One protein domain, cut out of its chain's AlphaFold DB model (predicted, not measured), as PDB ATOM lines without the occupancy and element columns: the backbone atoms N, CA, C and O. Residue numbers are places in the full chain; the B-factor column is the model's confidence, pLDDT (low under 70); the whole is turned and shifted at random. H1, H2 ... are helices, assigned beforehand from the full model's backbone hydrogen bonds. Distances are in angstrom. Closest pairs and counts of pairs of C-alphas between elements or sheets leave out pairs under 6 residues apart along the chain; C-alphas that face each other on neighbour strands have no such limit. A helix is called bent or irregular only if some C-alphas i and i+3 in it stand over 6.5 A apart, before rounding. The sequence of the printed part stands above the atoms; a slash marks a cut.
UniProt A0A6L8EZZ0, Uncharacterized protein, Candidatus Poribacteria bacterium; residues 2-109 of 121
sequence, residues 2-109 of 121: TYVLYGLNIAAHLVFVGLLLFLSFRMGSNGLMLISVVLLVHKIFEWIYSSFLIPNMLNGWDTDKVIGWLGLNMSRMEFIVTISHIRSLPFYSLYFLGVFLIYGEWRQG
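What this domain is: This is residues 2 to 109 of the 121 residues of an uncharacterized protein of Candidatus Poribacteria bacterium (UniProt A0A6L8EZZ0). Three long helices fold back and forth in a flat zigzag, with H2 between H1 and H3; H2 and H3 run side by side, while H1 makes a narrow V with H2, open away from their tight link, its first residues 2 to 9 sticking out. The first part of H2 touches both other helices, and a long loop of residues 59 to 75 joins H2 to H3 at the far end. The printed part has 108 residues with three named helices in the order H1, H2, H3 and no named strand; the class is all helix. The whole is loose, with a radius of gyration of the C-alphas of 18.3 A, and its C-alphas span 59 by 33 by 15 A.

How they stand to each other: The longest helix is H3, residues 76 to 107. It touches H2, residues 30 to 58, with its residues 91 to 105 alone, and H2 meets that touch with residues 30 to 42 alone. Their closest C-alphas are those of Gly 31 and Gly 98, 4.5 A apart. They run opposite ways at a shallow tilt of 9 degrees and form a helical hairpin. H2 also touches H1, residues 2 to 27, through residues 30 to 40 of H2 and 17 to 25 of H1 alone. The closest C-alphas there are those of Ser 24 and Leu 32, 5.1 A apart. H1 and H2 run opposite ways at a shallow tilt of 25 degrees, a second helical hairpin. H1 and H3 are apart. In H1 every O i to N i+4 pair is within hydrogen-bond range; in H2 it is 23 of 25 and in H3 26 of 28.

Where its parts are: H3 measures 46.8 A from C-alpha 76 at (51.898, -21.270, 68.450) to C-alpha 107 at (24.083, -13.088, 105.169). It is neither bent nor irregular, but only just: C-alphas 87 and 90 are 6.5 A apart. H2 measures 39.3 A from its first to its last C-alpha. It has a kink of 31 degrees near residue 49 and is only just irregular, with C-alphas 51 and 54 6.6 A apart. H1 measures 37.4 A and begins with C-alpha 2 at (62.158, -5.159, 85.853).

The domain as a whole: The two C-alphas farthest apart are those of Thr 63 and Gly 109, at 59.0 A. The printed part has no cut. The link from H1 to H2 is tight, with 2 residues, and the link from H2 to H3 is long, with 17. The mean pLDDT of the printed part is 77.9; residue 2 and residues 52 to 77 are under 70.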
ATOM      1  N   THR A   2      63.175  -4.088  85.965       67.69
ATOM      2  CA  THR A   2      62.158  -5.159  85.853       67.69
ATOM      3  C   THR A   2      62.186  -6.201  86.980       67.69
ATOM      4  O   THR A   2      61.133  -6.539  87.508       67.69
ATOM      5  N   TYR A   3      63.363  -6.655  87.422       72.94
ATOM      6  CA  TYR A   3      63.472  -7.636  88.518       72.94
ATOM      7  C   TYR A   3      62.979  -7.107  89.874       72.94
ATOM      8  O   TYR A   3      62.370  -7.844  90.645       72.94
ATOM      9  N   VAL A   4      63.188  -5.813  90.142       77.62
ATOM     10  CA  VAL A   4      62.738  -5.156  91.382       77.62
ATOM     11  C   VAL A   4      61.211  -5.062  91.411       77.62
ATOM     12  O   VAL A   4      60.592  -5.379  92.422       77.62
ATOM     13  N   LEU A   5      60.594  -4.703  90.281       78.50
ATOM     14  CA  LEU A   5      59.134  -4.678  90.134       78.50
ATOM     15  C   LEU A   5      58.518  -6.076  90.289       78.50
ATOM     16  O   LEU A   5      57.470  -6.218  90.915       78.50
ATOM     17  N   TYR A   6      59.185  -7.109  89.768       76.50
ATOM     18  CA  TYR A   6      58.731  -8.493  89.906       76.50
ATOM     19  C   TYR A   6      58.761  -8.959  91.369       76.50
ATOM     20  O   TYR A   6      57.781  -9.517  91.862       76.50
ATOM     21  N   GLY A   7      59.849  -8.657  92.089       78.38
ATOM     22  CA  GLY A   7      59.979  -8.960  93.516       78.38
ATOM     23  C   GLY A   7      58.940  -8.238  94.378       78.38
ATOM     24  O   GLY A   7      58.312  -8.863  95.230       78.38
ATOM     25  N   LEU A   8      58.691  -6.950  94.112       85.56
ATOM     26  CA  LEU A   8      57.658  -6.173  94.807       85.56
ATOM     27  C   LEU A   8      56.249  -6.725  94.564       85.56
ATOM     28  O   LEU A   8      55.462  -6.807  95.504       85.56
ATOM     29  N   ASN A   9      55.935  -7.140  93.334       84.94
ATOM     30  CA  ASN A   9      54.638  -7.734  93.002       84.94
ATOM     31  C   ASN A   9      54.422  -9.057  93.759       84.94
ATOM     32  O   ASN A   9      53.368  -9.268  94.356       84.94
ATOM     33  N   ILE A  10      55.447  -9.915  93.820       84.75
ATOM     34  CA  ILE A  10      55.394 -11.161  94.599       84.75
ATOM     35  C   ILE A  10      55.195 -10.862  96.089       84.75
ATOM     36  O   ILE A  10      54.309 -11.446  96.710       84.75
ATOM     37  N   ALA A  11      55.976  -9.939  96.656       85.75
ATOM     38  CA  ALA A  11      55.868  -9.573  98.066       85.75
ATOM     39  C   ALA A  11      54.475  -9.019  98.404       85.75
ATOM     40  O   ALA A  11      53.844  -9.482  99.353       85.75
ATOM     41  N   ALA A  12      53.956  -8.092  97.595       88.19
ATOM     42  CA  ALA A  12      52.617  -7.536  97.772       88.19
ATOM     43  C   ALA A  12      51.528  -8.616  97.678       88.19
ATOM     44  O   ALA A  12      50.602  -8.631  98.489       88.19
ATOM     45  N   HIS A  13      51.658  -9.554  96.735       87.06
ATOM     46  CA  HIS A  13      50.719 -10.662  96.589       87.06
ATOM     47  C   HIS A  13      50.727 -11.592  97.809       87.06
ATOM     48  O   HIS A  13      49.666 -11.943  98.319       87.06
ATOM     49  N   LEU A  14      51.909 -11.953  98.318       88.44
ATOM     50  CA  LEU A  14      52.041 -12.787  99.515       88.44
ATOM     51  C   LEU A  14      51.475 -12.099 100.758       88.44
ATOM     52  O   LEU A  14      50.777 -12.741 101.539       88.44
ATOM     53  N   VAL A  15      51.720 -10.795 100.923       91.38
ATOM     54  CA  VAL A  15      51.124 -10.004 102.009       91.38
ATOM     55  C   VAL A  15      49.601 -10.007 101.896       91.38
ATOM     56  O   VAL A  15      48.918 -10.263 102.883       91.38
ATOM     57  N   PHE A  16      49.058  -9.785 100.699       89.12
ATOM     58  CA  PHE A  16      47.615  -9.787 100.474       89.12
ATOM     59  C   PHE A  16      46.971 -11.147 100.783       89.12
ATOM     60  O   PHE A  16      45.998 -11.209 101.535       89.12
ATOM     61  N   VAL A  17      47.533 -12.243 100.264       90.19
ATOM     62  CA  VAL A  17      47.047 -13.602 100.559       90.19
ATOM     63  C   VAL A  17      47.200 -13.923 102.047       90.19
ATOM     64  O   VAL A  17      46.290 -14.494 102.642       90.19
ATOM     65  N   GLY A  18      48.300 -13.509 102.677       86.62
ATOM     66  CA  GLY A  18      48.517 -13.668 104.115       86.62
ATOM     67  C   GLY A  18      47.459 -12.949 104.953       86.62
ATOM     68  O   GLY A  18      46.920 -13.533 105.892       86.62
ATOM     69  N   LEU A  19      47.096 -11.717 104.583       90.06
ATOM     70  CA  LEU A  19      46.019 -10.966 105.232       90.06
ATOM     71  C   LEU A  19      44.657 -11.639 105.038       90.06
ATOM     72  O   LEU A  19      43.886 -11.730 105.993       90.06
ATOM     73  N   LEU A  20      44.364 -12.148 103.839       88.50
ATOM     74  CA  LEU A  20      43.125 -12.884 103.579       88.50
ATOM     75  C   LEU A  20      43.048 -14.181 104.387       88.50
ATOM     76  O   LEU A  20      42.001 -14.464 104.965       88.50
ATOM     77  N   LEU A  21      44.148 -14.931 104.490       89.19
ATOM     78  CA  LEU A  21      44.219 -16.128 105.328       89.19
ATOM     79  C   LEU A  21      44.021 -15.774 106.800       89.19
ATOM     80  O   LEU A  21      43.196 -16.395 107.468       89.19
ATOM     81  N   PHE A  22      44.701 -14.739 107.293       89.56
ATOM     82  CA  PHE A  22      44.525 -14.252 108.659       89.56
ATOM     83  C   PHE A  22      43.065 -13.875 108.948       89.56
ATOM     84  O   PHE A  22      42.497 -14.313 109.950       89.56
ATOM     85  N   LEU A  23      42.425 -13.121 108.049       86.38
ATOM     86  CA  LEU A  23      41.006 -12.783 108.152       86.38
ATOM     87  C   LEU A  23      40.119 -14.031 108.075       86.38
ATOM     88  O   LEU A  23      39.163 -14.138 108.839       86.38
ATOM     89  N   SER A  24      40.443 -14.994 107.211       88.50
ATOM     90  CA  SER A  24      39.687 -16.244 107.086       88.50
ATOM     91  C   SER A  24      39.693 -17.043 108.388       88.50
ATOM     92  O   SER A  24      38.634 -17.493 108.819       88.50
ATOM     93  N   PHE A  25      40.842 -17.129 109.071       87.06
ATOM     94  CA  PHE A  25      40.961 -17.796 110.366       87.06
ATOM     95  C   PHE A  25      40.240 -17.021 111.465       87.06
ATOM     96  O   PHE A  25      39.487 -17.613 112.233       87.06
ATOM     97  N   ARG A  26      40.413 -15.694 111.513       85.69
ATOM     98  CA  ARG A  26      39.749 -14.838 112.505       85.69
ATOM     99  C   ARG A  26      38.223 -14.911 112.411       85.69
ATOM    100  O   ARG A  26      37.557 -14.885 113.439       85.69
ATOM    101  N   MET A  27      37.684 -14.981 111.195       81.88
ATOM    102  CA  MET A  27      36.239 -14.971 110.932       81.88
ATOM    103  C   MET A  27      35.642 -16.377 110.756       81.88
ATOM    104  O   MET A  27      34.434 -16.506 110.563       81.88
ATOM    105  N   GLY A  28      36.471 -17.429 110.761       82.69
ATOM    106  CA  GLY A  28      36.056 -18.796 110.426       82.69
ATOM    107  C   GLY A  28      35.384 -18.892 109.051       82.69
ATOM    108  O   GLY A  28      34.368 -19.576 108.912       82.69
ATOM    109  N   SER A  29      35.878 -18.135 108.063       87.19
ATOM    110  CA  SER A  29      35.262 -17.992 106.737       87.19
ATOM    111  C   SER A  29      35.855 -18.981 105.737       87.19
ATOM    112  O   SER A  29      36.990 -18.828 105.280       87.19
ATOM    113  N   ASN A  30      35.051 -19.966 105.338       86.50
ATOM    114  CA  ASN A  30      35.443 -20.959 104.338       86.50
ATOM    115  C   ASN A  30      35.567 -20.319 102.948       86.50
ATOM    116  O   ASN A  30      36.403 -20.733 102.147       86.50
ATOM    117  N   GLY A  31      34.764 -19.286 102.668       86.81
ATOM    118  CA  GLY A  31      34.824 -18.553 101.409       86.81
ATOM    119  C   GLY A  31      36.122 -17.756 101.254       86.81
ATOM    120  O   GLY A  31      36.778 -17.853 100.217       86.81
ATOM    121  N   LEU A  32      36.549 -17.034 102.299       87.75
ATOM    122  CA  LEU A  32      37.836 -16.326 102.295       87.75
ATOM    123  C   LEU A  32      39.016 -17.296 102.208       87.75
ATOM    124  O   LEU A  32      39.983 -17.015 101.498       87.75
ATOM    125  N   MET A  33      38.930 -18.447 102.880       90.25
ATOM    126  CA  MET A  33      39.954 -19.485 102.788       90.25
ATOM    127  C   MET A  33      40.061 -20.027 101.357       90.25
ATOM    128  O   MET A  33      41.160 -20.088 100.806       90.25
ATOM    129  N   LEU A  34      38.923 -20.327 100.718       89.75
ATOM    130  CA  LEU A  34      38.880 -20.790  99.332       89.75
ATOM    131  C   LEU A  34      39.478 -19.755  98.370       89.75
ATOM    132  O   LEU A  34      40.344 -20.112  97.576       89.75
ATOM    133  N   ILE A  35      39.091 -18.477  98.468       91.12
ATOM    134  CA  ILE A  35      39.672 -17.416  97.625       91.12
ATOM    135  C   ILE A  35      41.184 -17.310  97.838       91.12
ATOM    136  O   ILE A  35      41.933 -17.216  96.867       91.12
ATOM    137  N   SER A  36      41.645 -17.366  99.087       88.44
ATOM    138  CA  SER A  36      43.075 -17.286  99.408       88.44
ATOM    139  C   SER A  36      43.869 -18.418  98.757       88.44
ATOM    140  O   SER A  36      44.903 -18.173  98.134       88.44
ATOM    141  N   VAL A  37      43.364 -19.652  98.852       89.00
ATOM    142  CA  VAL A  37      43.982 -20.830  98.229       89.00
ATOM    143  C   VAL A  37      43.965 -20.709  96.708       89.00
ATOM    144  O   VAL A  37      44.990 -20.938  96.072       89.00
ATOM    145  N   VAL A  38      42.843 -20.297  96.114       90.81
ATOM    146  CA  VAL A  38      42.713 -20.117  94.659       90.81
ATOM    147  C   VAL A  38      43.715 -19.087  94.138       90.81
ATOM    148  O   VAL A  38      44.368 -19.345  93.129       90.81
ATOM    149  N   LEU A  39      43.890 -17.956  94.829       88.56
ATOM    150  CA  LEU A  39      44.869 -16.929  94.461       88.56
ATOM    151  C   LEU A  39      46.310 -17.445  94.556       88.56
ATOM    152  O   LEU A  39      47.097 -17.247  93.630       88.56
ATOM    153  N   LEU A  40      46.639 -18.160  95.636       87.94
ATOM    154  CA  LEU A  40      47.972 -18.722  95.843       87.94
ATOM    155  C   LEU A  40      48.309 -19.775  94.779       87.94
ATOM    156  O   LEU A  40      49.358 -19.709  94.137       87.94
ATOM    157  N   VAL A  41      47.383 -20.704  94.534       87.50
ATOM    158  CA  VAL A  41      47.503 -21.720  93.484       87.50
ATOM    159  C   VAL A  41      47.617 -21.047  92.117       87.50
ATOM    160  O   VAL A  41      48.480 -21.423  91.330       87.50
ATOM    161  N   HIS A  42      46.832 -20.001  91.842       86.12
ATOM    162  CA  HIS A  42      46.917 -19.260  90.585       86.12
ATOM    163  C   HIS A  42      48.304 -18.687  90.342       86.12
ATOM    164  O   HIS A  42      48.831 -18.842  89.240       86.12
ATOM    165  N   LYS A  43      48.902 -18.062  91.360       83.56
ATOM    166  CA  LYS A  43      50.227 -17.451  91.250       83.56
ATOM    167  C   LYS A  43      51.336 -18.491  91.089       83.56
ATOM    168  O   LYS A  43      52.242 -18.284  90.286       83.56
ATOM    169  N   ILE A  44      51.242 -19.622  91.791       83.50
ATOM    170  CA  ILE A  44      52.183 -20.745  91.641       83.50
ATOM    171  C   ILE A  44      52.101 -21.321  90.229       83.50
ATOM    172  O   ILE A  44      53.124 -21.475  89.565       83.50
ATOM    173  N   PHE A  45      50.891 -21.591  89.737       82.25
ATOM    174  CA  PHE A  45      50.700 -22.060  88.370       82.25
ATOM    175  C   PHE A  45      51.188 -21.026  87.354       82.25
ATOM    176  O   PHE A  45      51.869 -21.402  86.408       82.25
ATOM    177  N   GLU A  46      50.908 -19.734  87.546       81.00
ATOM    178  CA  GLU A  46      51.434 -18.667  86.687       81.00
ATOM    179  C   GLU A  46      52.955 -18.732  86.577       81.00
ATOM    180  O   GLU A  46      53.480 -18.749  85.467       81.00
ATOM    181  N   TRP A  47      53.634 -18.845  87.719       78.56
ATOM    182  CA  TRP A  47      55.084 -18.941  87.787       78.56
ATOM    183  C   TRP A  47      55.610 -20.196  87.081       78.56
ATOM    184  O   TRP A  47      56.478 -20.082  86.218       78.56
ATOM    185  N   ILE A  48      55.038 -21.375  87.357       77.50
ATOM    186  CA  ILE A  48      55.417 -22.636  86.690       77.50
ATOM    187  C   ILE A  48      55.229 -22.521  85.172       77.50
ATOM    188  O   ILE A  48      56.115 -22.890  84.400       77.50
ATOM    189  N   TYR A  49      54.101 -21.971  84.722       73.00
ATOM    190  CA  TYR A  49      53.838 -21.806  83.297       73.00
ATOM    191  C   TYR A  49      54.821 -20.827  82.648       73.00
ATOM    192  O   TYR A  49      55.405 -21.155  81.618       73.00
ATOM    193  N   SER A  50      55.045 -19.657  83.254       73.56
ATOM    194  CA  SER A  50      55.937 -18.630  82.705       73.56
ATOM    195  C   SER A  50      57.411 -19.021  82.732       73.56
ATOM    196  O   SER A  50      58.156 -18.634  81.839       73.56
ATOM    197  N   SER A  51      57.837 -19.768  83.751       72.00
ATOM    198  CA  SER A  51      59.252 -20.059  83.997       72.00
ATOM    199  C   SER A  51      59.691 -21.426  83.481       72.00
ATOM    200  O   SER A  51      60.866 -21.582  83.172       72.00
ATOM    201  N   PHE A  52      58.780 -22.397  83.352       66.44
ATOM    202  CA  PHE A  52      59.111 -23.749  82.894       66.44
ATOM    203  C   PHE A  52      58.412 -24.133  81.592       66.44
ATOM    204  O   PHE A  52      59.088 -24.477  80.628       66.44
ATOM    205  N   LEU A  53      57.078 -24.088  81.531       65.75
ATOM    206  CA  LEU A  53      56.352 -24.617  80.364       65.75
ATOM    207  C   LEU A  53      56.559 -23.761  79.118       65.75
ATOM    208  O   LEU A  53      56.885 -24.290  78.063       65.75
ATOM    209  N   ILE A  54      56.416 -22.443  79.243       66.62
ATOM    210  CA  ILE A  54      56.550 -21.518  78.119       66.62
ATOM    211  C   ILE A  54      57.976 -21.568  77.537       66.62
ATOM    212  O   ILE A  54      58.097 -21.857  76.353       66.62
ATOM    213  N   PRO A  55      59.069 -21.398  78.302       65.94
ATOM    214  CA  PRO A  55      60.418 -21.444  77.733       65.94
ATOM    215  C   PRO A  55      60.784 -22.816  77.153       65.94
ATOM    216  O   PRO A  55      61.332 -22.884  76.057       65.94
ATOM    217  N   ASN A  56      60.441 -23.915  77.836       63.62
ATOM    218  CA  ASN A  56      60.809 -25.258  77.375       63.62
ATOM    219  C   ASN A  56      59.989 -25.721  76.164       63.62
ATOM    220  O   ASN A  56      60.502 -26.479  75.346       63.62
ATOM    221  N   MET A  57      58.743 -25.262  76.020       62.72
ATOM    222  CA  MET A  57      57.931 -25.548  74.832       62.72
ATOM    223  C   MET A  57      58.258 -24.599  73.668       62.72
ATOM    224  O   MET A  57      58.270 -25.037  72.523       62.72
ATOM    225  N   LEU A  58      58.578 -23.323  73.935       60.72
ATOM    226  CA  LEU A  58      58.981 -22.326  72.922       60.72
ATOM    227  C   LEU A  58      60.371 -22.556  72.342       60.72
ATOM    228  O   LEU A  58      60.552 -22.314  71.153       60.72
ATOM    229  N   ASN A  59      61.321 -23.064  73.123       56.91
ATOM    230  CA  ASN A  59      62.662 -23.356  72.617       56.91
ATOM    231  C   ASN A  59      62.704 -24.570  71.667       56.91
ATOM    232  O   ASN A  59      63.693 -24.747  70.967       56.91
ATOM    233  N   GLY A  60      61.647 -25.391  71.610       54.31
ATOM    234  CA  GLY A  60      61.486 -26.471  70.623       54.31
ATOM    235  C   GLY A  60      60.642 -26.089  69.399       54.31
ATOM    236  O   GLY A  60      60.356 -26.944  68.565       54.31
ATOM    237  N   TRP A  61      60.209 -24.828  69.294       58.38
ATOM    238  CA  TRP A  61      59.160 -24.368  68.371       58.38
ATOM    239  C   TRP A  61      59.712 -23.748  67.071       58.38
ATOM    240  O   TRP A  61      59.062 -22.902  66.466       58.38
ATOM    241  N   ASP A  62      60.905 -24.176  66.641       54.91
ATOM    242  CA  ASP A  62      61.589 -23.730  65.406       54.91
ATOM    243  C   ASP A  62      61.050 -24.398  64.125       54.91
ATOM    244  O   ASP A  62      61.522 -24.151  63.019       54.91
ATOM    245  N   THR A  63      60.046 -25.263  64.249       54.44
ATOM    246  CA  THR A  63      59.368 -25.886  63.110       54.44
ATOM    247  C   THR A  63      57.921 -25.415  63.101       54.44
ATOM    248  O   THR A  63      57.156 -25.728  64.009       54.44
ATOM    249  N   ASP A  64      57.534 -24.676  62.057       51.25
ATOM    250  CA  ASP A  64      56.206 -24.064  61.837       51.25
ATOM    251  C   ASP A  64      55.005 -25.035  61.899       51.25
ATOM    252  O   ASP A  64      53.851 -24.637  61.731       51.25
ATOM    253  N   LYS A  65      55.249 -26.325  62.142       48.66
ATOM    254  CA  LYS A  65      54.246 -27.357  62.380       48.66
ATOM    255  C   LYS A  65      54.792 -28.340  63.408       48.66
ATOM    256  O   LYS A  65      55.520 -29.266  63.062       48.66
ATOM    257  N   VAL A  66      54.417 -28.151  64.667       50.56
ATOM    258  CA  VAL A  66      54.601 -29.182  65.686       50.56
ATOM    259  C   VAL A  66      53.297 -29.955  65.779       50.56
ATOM    260  O   VAL A  66      52.253 -29.404  66.127       50.56
ATOM    261  N   ILE A  67      53.379 -31.245  65.469       49.88
ATOM    262  CA  ILE A  67      52.439 -32.243  65.969       49.88
ATOM    263  C   ILE A  67      52.560 -32.142  67.487       49.88
ATOM    264  O   ILE A  67      53.558 -32.585  68.057       49.88
ATOM    265  N   GLY A  68      51.617 -31.458  68.138       51.56
ATOM    266  CA  GLY A  68      51.639 -31.331  69.590       51.56
ATOM    267  C   GLY A  68      51.714 -32.716  70.234       51.56
ATOM    268  O   GLY A  68      51.351 -33.714  69.618       51.56
ATOM    269  N   TRP A  69      52.110 -32.803  71.500       47.66
ATOM    270  CA  TRP A  69      52.106 -34.059  72.271       47.66
ATOM    271  C   TRP A  69      50.742 -34.806  72.253       47.66
ATOM    272  O   TRP A  69      50.669 -35.990  72.557       47.66
ATOM    273  N   LEU A  70      49.672 -34.121  71.825       52.28
ATOM    274  CA  LEU A  70      48.311 -34.618  71.577       52.28
ATOM    275  C   LEU A  70      47.996 -34.996  70.110       52.28
ATOM    276  O   LEU A  70      46.845 -35.272  69.792       52.28
ATOM    277  N   GLY A  71      48.962 -34.973  69.190       54.38
ATOM    278  CA  GLY A  71      48.735 -35.248  67.765       54.38
ATOM    279  C   GLY A  71      48.049 -34.113  66.989       54.38
ATOM    280  O   GLY A  71      47.668 -34.299  65.836       54.38
ATOM    281  N   LEU A  72      47.867 -32.941  67.606       57.69
ATOM    282  CA  LEU A  72      47.134 -31.814  67.026       57.69
ATOM    283  C   LEU A  72      48.093 -30.830  66.346       57.69
ATOM    284  O   LEU A  72      49.024 -30.329  66.977       57.69
ATOM    285  N   ASN A  73      47.837 -30.535  65.069       62.62
ATOM    286  CA  ASN A  73      48.486 -29.443  64.344       62.62
ATOM    287  C   ASN A  73      47.842 -28.122  64.778       62.62
ATOM    288  O   ASN A  73      46.782 -27.761  64.273       62.62
ATOM    289  N   MET A  74      48.463 -27.422  65.724       65.62
ATOM    290  CA  MET A  74      48.024 -26.100  66.181       65.62
ATOM    291  C   MET A  74      49.154 -25.089  66.023       65.62
ATOM    292  O   MET A  74      50.321 -25.400  66.275       65.62
ATOM    293  N   SER A  75      48.812 -23.864  65.626       69.75
ATOM    294  CA  SER A  75      49.768 -22.761  65.614       69.75
ATOM    295  C   SER A  75      50.193 -22.387  67.039       69.75
ATOM    296  O   SER A  75      49.485 -22.629  68.023       69.75
ATOM    297  N   ARG A  76      51.354 -21.735  67.163       68.00
ATOM    298  CA  ARG A  76      51.898 -21.270  68.450       68.00
ATOM    299  C   ARG A  76      50.914 -20.400  69.237       68.00
ATOM    300  O   ARG A  76      50.791 -20.554  70.450       68.00
ATOM    301  N   MET A  77      50.190 -19.518  68.549       69.94
ATOM    302  CA  MET A  77      49.190 -18.649  69.175       69.94
ATOM    303  C   MET A  77      47.956 -19.428  69.639       69.94
ATOM    304  O   MET A  77      47.495 -19.207  70.756       69.94
ATOM    305  N   GLU A  78      47.455 -20.372  68.839       73.06
ATOM    306  CA  GLU A  78      46.304 -21.205  69.216       73.06
ATOM    307  C   GLU A  78      46.601 -22.069  70.442       73.06
ATOM    308  O   GLU A  78      45.761 -22.176  71.335       73.06
ATOM    309  N   PHE A  79      47.811 -22.624  70.545       75.00
ATOM    310  CA  PHE A  79      48.229 -23.379  71.724       75.00
ATOM    311  C   PHE A  79      48.277 -22.504  72.983       75.00
ATOM    312  O   PHE A  79      47.736 -22.885  74.022       75.00
ATOM    313  N   ILE A  80      48.875 -21.308  72.892       73.94
ATOM    314  CA  ILE A  80      48.945 -20.359  74.015       73.94
ATOM    315  C   ILE A  80      47.535 -19.966  74.473       73.94
ATOM    316  O   ILE A  80      47.251 -19.979  75.671       73.94
ATOM    317  N   VAL A  81      46.635 -19.657  73.535       78.25
ATOM    318  CA  VAL A  81      45.243 -19.289  73.839       78.25
ATOM    319  C   VAL A  81      44.482 -20.456  74.468       78.25
ATOM    320  O   VAL A  81      43.790 -20.254  75.468       78.25
ATOM    321  N   THR A  82      44.645 -21.669  73.933       78.81
ATOM    322  CA  THR A  82      43.971 -22.885  74.417       78.81
ATOM    323  C   THR A  82      44.403 -23.227  75.838       78.81
ATOM    324  O   THR A  82      43.559 -23.405  76.715       78.81
ATOM    325  N   ILE A  83      45.711 -23.242  76.107       75.38
ATOM    326  CA  ILE A  83      46.231 -23.469  77.460       75.38
ATOM    327  C   ILE A  83      45.766 -22.372  78.417       75.38
ATOM    328  O   ILE A  83      45.385 -22.673  79.550       75.38
ATOM    329  N   SER A  84      45.753 -21.113  77.974       75.44
ATOM    330  CA  SER A  84      45.271 -20.001  78.795       75.44
ATOM    331  C   SER A  84      43.795 -20.177  79.178       75.44
ATOM    332  O   SER A  84      43.456 -20.037  80.352       75.44
ATOM    333  N   HIS A  85      42.941 -20.600  78.237       77.88
ATOM    334  CA  HIS A  85      41.522 -20.886  78.488       77.88
ATOM    335  C   HIS A  85      41.300 -22.079  79.425       77.88
ATOM    336  O   HIS A  85      40.518 -21.985  80.375       77.88
ATOM    337  N   ILE A  86      42.000 -23.196  79.187       78.38
ATOM    338  CA  ILE A  86      41.916 -24.393  80.039       78.38
ATOM    339  C   ILE A  86      42.348 -24.052  81.465       78.38
ATOM    340  O   ILE A  86      41.732 -24.507  82.426       78.38
ATOM    341  N   ARG A  87      43.380 -23.216  81.612       72.81
ATOM    342  CA  ARG A  87      43.833 -22.734  82.915       72.81
ATOM    343  C   ARG A  87      42.796 -21.817  83.560       72.81
ATOM    344  O   ARG A  87      42.524 -21.974  84.743       72.81
ATOM    345  N   SER A  88      42.238 -20.848  82.837       78.62
ATOM    346  CA  SER A  88      41.400 -19.800  83.432       78.62
ATOM    347  C   SER A  88      40.035 -20.297  83.914       78.62
ATOM    348  O   SER A  88      39.534 -19.811  84.925       78.62
ATOM    349  N   LEU A  89      39.449 -21.287  83.238       81.00
ATOM    350  CA  LEU A  89      38.143 -21.868  83.577       81.00
ATOM    351  C   LEU A  89      38.015 -22.365  85.032       81.00
ATOM    352  O   LEU A  89      37.112 -21.898  85.737       81.00
ATOM    353  N   PRO A  90      38.885 -23.267  85.532       82.44
ATOM    354  CA  PRO A  90      38.814 -23.732  86.914       82.44
ATOM    355  C   PRO A  90      39.099 -22.606  87.913       82.44
ATOM    356  O   PRO A  90      38.448 -22.549  88.955       82.44
ATOM    357  N   PHE A  91      39.999 -21.667  87.586       84.06
ATOM    358  CA  PHE A  91      40.278 -20.517  88.452       84.06
ATOM    359  C   PHE A  91      39.052 -19.630  88.637       84.06
ATOM    360  O   PHE A  91      38.685 -19.347  89.776       84.06
ATOM    361  N   TYR A  92      38.394 -19.225  87.550       84.56
ATOM    362  CA  TYR A  92      37.197 -18.396  87.649       84.56
ATOM    363  C   TYR A  92      36.065 -19.129  88.363       84.56
ATOM    364  O   TYR A  92      35.427 -18.546  89.231       84.56
ATOM    365  N   SER A  93      35.868 -20.416  88.074       85.69
ATOM    366  CA  SER A  93      34.823 -21.223  88.718       85.69
ATOM    367  C   SER A  93      35.003 -21.294  90.240       85.69
ATOM    368  O   SER A  93      34.061 -21.035  90.990       85.69
ATOM    369  N   LEU A  94      36.222 -21.578  90.711       87.56
ATOM    370  CA  LEU A  94      36.532 -21.633  92.142       87.56
ATOM    371  C   LEU A  94      36.511 -20.248  92.799       87.56
ATOM    372  O   LEU A  94      36.091 -20.119  93.948       87.56
ATOM    373  N   TYR A  95      36.924 -19.210  92.072       88.50
ATOM    374  CA  TYR A  95      36.841 -17.833  92.546       88.50
ATOM    375  C   TYR A  95      35.383 -17.405  92.756       88.50
ATOM    376  O   TYR A  95      35.037 -16.927  93.836       88.50
ATOM    377  N   PHE A  96      34.507 -17.642  91.772       89.50
ATOM    378  CA  PHE A  96      33.074 -17.373  91.897       89.50
ATOM    379  C   PHE A  96      32.457 -18.151  93.058       89.50
ATOM    380  O   PHE A  96      31.730 -17.565  93.858       89.50
ATOM    381  N   LEU A  97      32.792 -19.436  93.207       90.19
ATOM    382  CA  LEU A  97      32.351 -20.239  94.348       90.19
ATOM    383  C   LEU A  97      32.778 -19.610  95.685       90.19
ATOM    384  O   LEU A  97      31.959 -19.486  96.593       90.19
ATOM    385  N   GLY A  98      34.029 -19.155  95.793       87.81
ATOM    386  CA  GLY A  98      34.529 -18.444  96.970       87.81
ATOM    387  C   GLY A  98      33.732 -17.176  97.277       87.81
ATOM    388  O   GLY A  98      33.327 -16.970  98.420       87.81
ATOM    389  N   VAL A  99      33.424 -16.371  96.258       90.06
ATOM    390  CA  VAL A  99      32.595 -15.162  96.406       90.06
ATOM    391  C   VAL A  99      31.183 -15.509  96.888       90.06
ATOM    392  O   VAL A  99      30.678 -14.864  97.810       90.06
ATOM    393  N   PHE A 100      30.554 -16.550  96.333       90.75
ATOM    394  CA  PHE A 100      29.233 -17.007  96.778       90.75
ATOM    395  C   PHE A 100      29.237 -17.478  98.236       90.75
ATOM    396  O   PHE A 100      28.308 -17.162  98.983       90.75
ATOM    397  N   LEU A 101      30.284 -18.188  98.663       89.50
ATOM    398  CA  LEU A 101      30.440 -18.614 100.054       89.50
ATOM    399  C   LEU A 101      30.591 -17.415 100.995       89.50
ATOM    400  O   LEU A 101      29.886 -17.354 102.000       89.50
ATOM    401  N   ILE A 102      31.425 -16.429 100.645       89.25
ATOM    402  CA  ILE A 102      31.577 -15.193 101.434       89.25
ATOM    403  C   ILE A 102      30.240 -14.461 101.545       89.25
ATOM    404  O   ILE A 102      29.864 -14.026 102.633       89.25
ATOM    405  N   TYR A 103      29.494 -14.348 100.444       88.94
ATOM    406  CA  TYR A 103      28.173 -13.727 100.456       88.94
ATOM    407  C   TYR A 103      27.197 -14.473 101.380       88.94
ATOM    408  O   TYR A 103      26.471 -13.846 102.154       88.94
ATOM    409  N   GLY A 104      27.205 -15.808 101.351       86.88
ATOM    410  CA  GLY A 104      26.424 -16.639 102.268       86.88
ATOM    411  C   GLY A 104      26.791 -16.405 103.735       86.88
ATOM    412  O   GLY A 104      25.911 -16.173 104.564       86.88
ATOM    413  N   GLU A 105      28.086 -16.385 104.046       87.31
ATOM    414  CA  GLU A 105      28.618 -16.134 105.390       87.31
ATOM    415  C   GLU A 105      28.304 -14.718 105.892       87.31
ATOM    416  O   GLU A 105      27.997 -14.514 107.068       87.31
ATOM    417  N   TRP A 106      28.296 -13.738 104.989       86.12
ATOM    418  CA  TRP A 106      27.852 -12.377 105.272       86.12
ATOM    419  C   TRP A 106      26.366 -12.296 105.592       86.12
ATOM    420  O   TRP A 106      25.999 -11.670 106.590       86.12
ATOM    421  N   ARG A 107      25.513 -12.996 104.837       86.75
ATOM    422  CA  ARG A 107      24.083 -13.088 105.169       86.75
ATOM    423  C   ARG A 107      23.829 -13.781 106.509       86.75
ATOM    424  O   ARG A 107      22.900 -13.395 107.208       86.75
ATOM    425  N   GLN A 108      24.668 -14.745 106.886       85.38
ATOM    426  CA  GLN A 108      24.620 -15.418 108.192       85.38
ATOM    427  C   GLN A 108      25.189 -14.571 109.341       85.38
ATOM    428  O   GLN A 108      25.154 -14.993 110.491       85.38
ATOM    429  N   GLY A 109      25.716 -13.378 109.054       79.62
ATOM    430  CA  GLY A 109      26.206 -12.465 110.076       79.62
ATOM    431  C   GLY A 109      27.591 -12.800 110.629       79.62
ATOM    432  O   GLY A 109      28.003 -12.132 111.570       79.62
TER     433      GLY A 109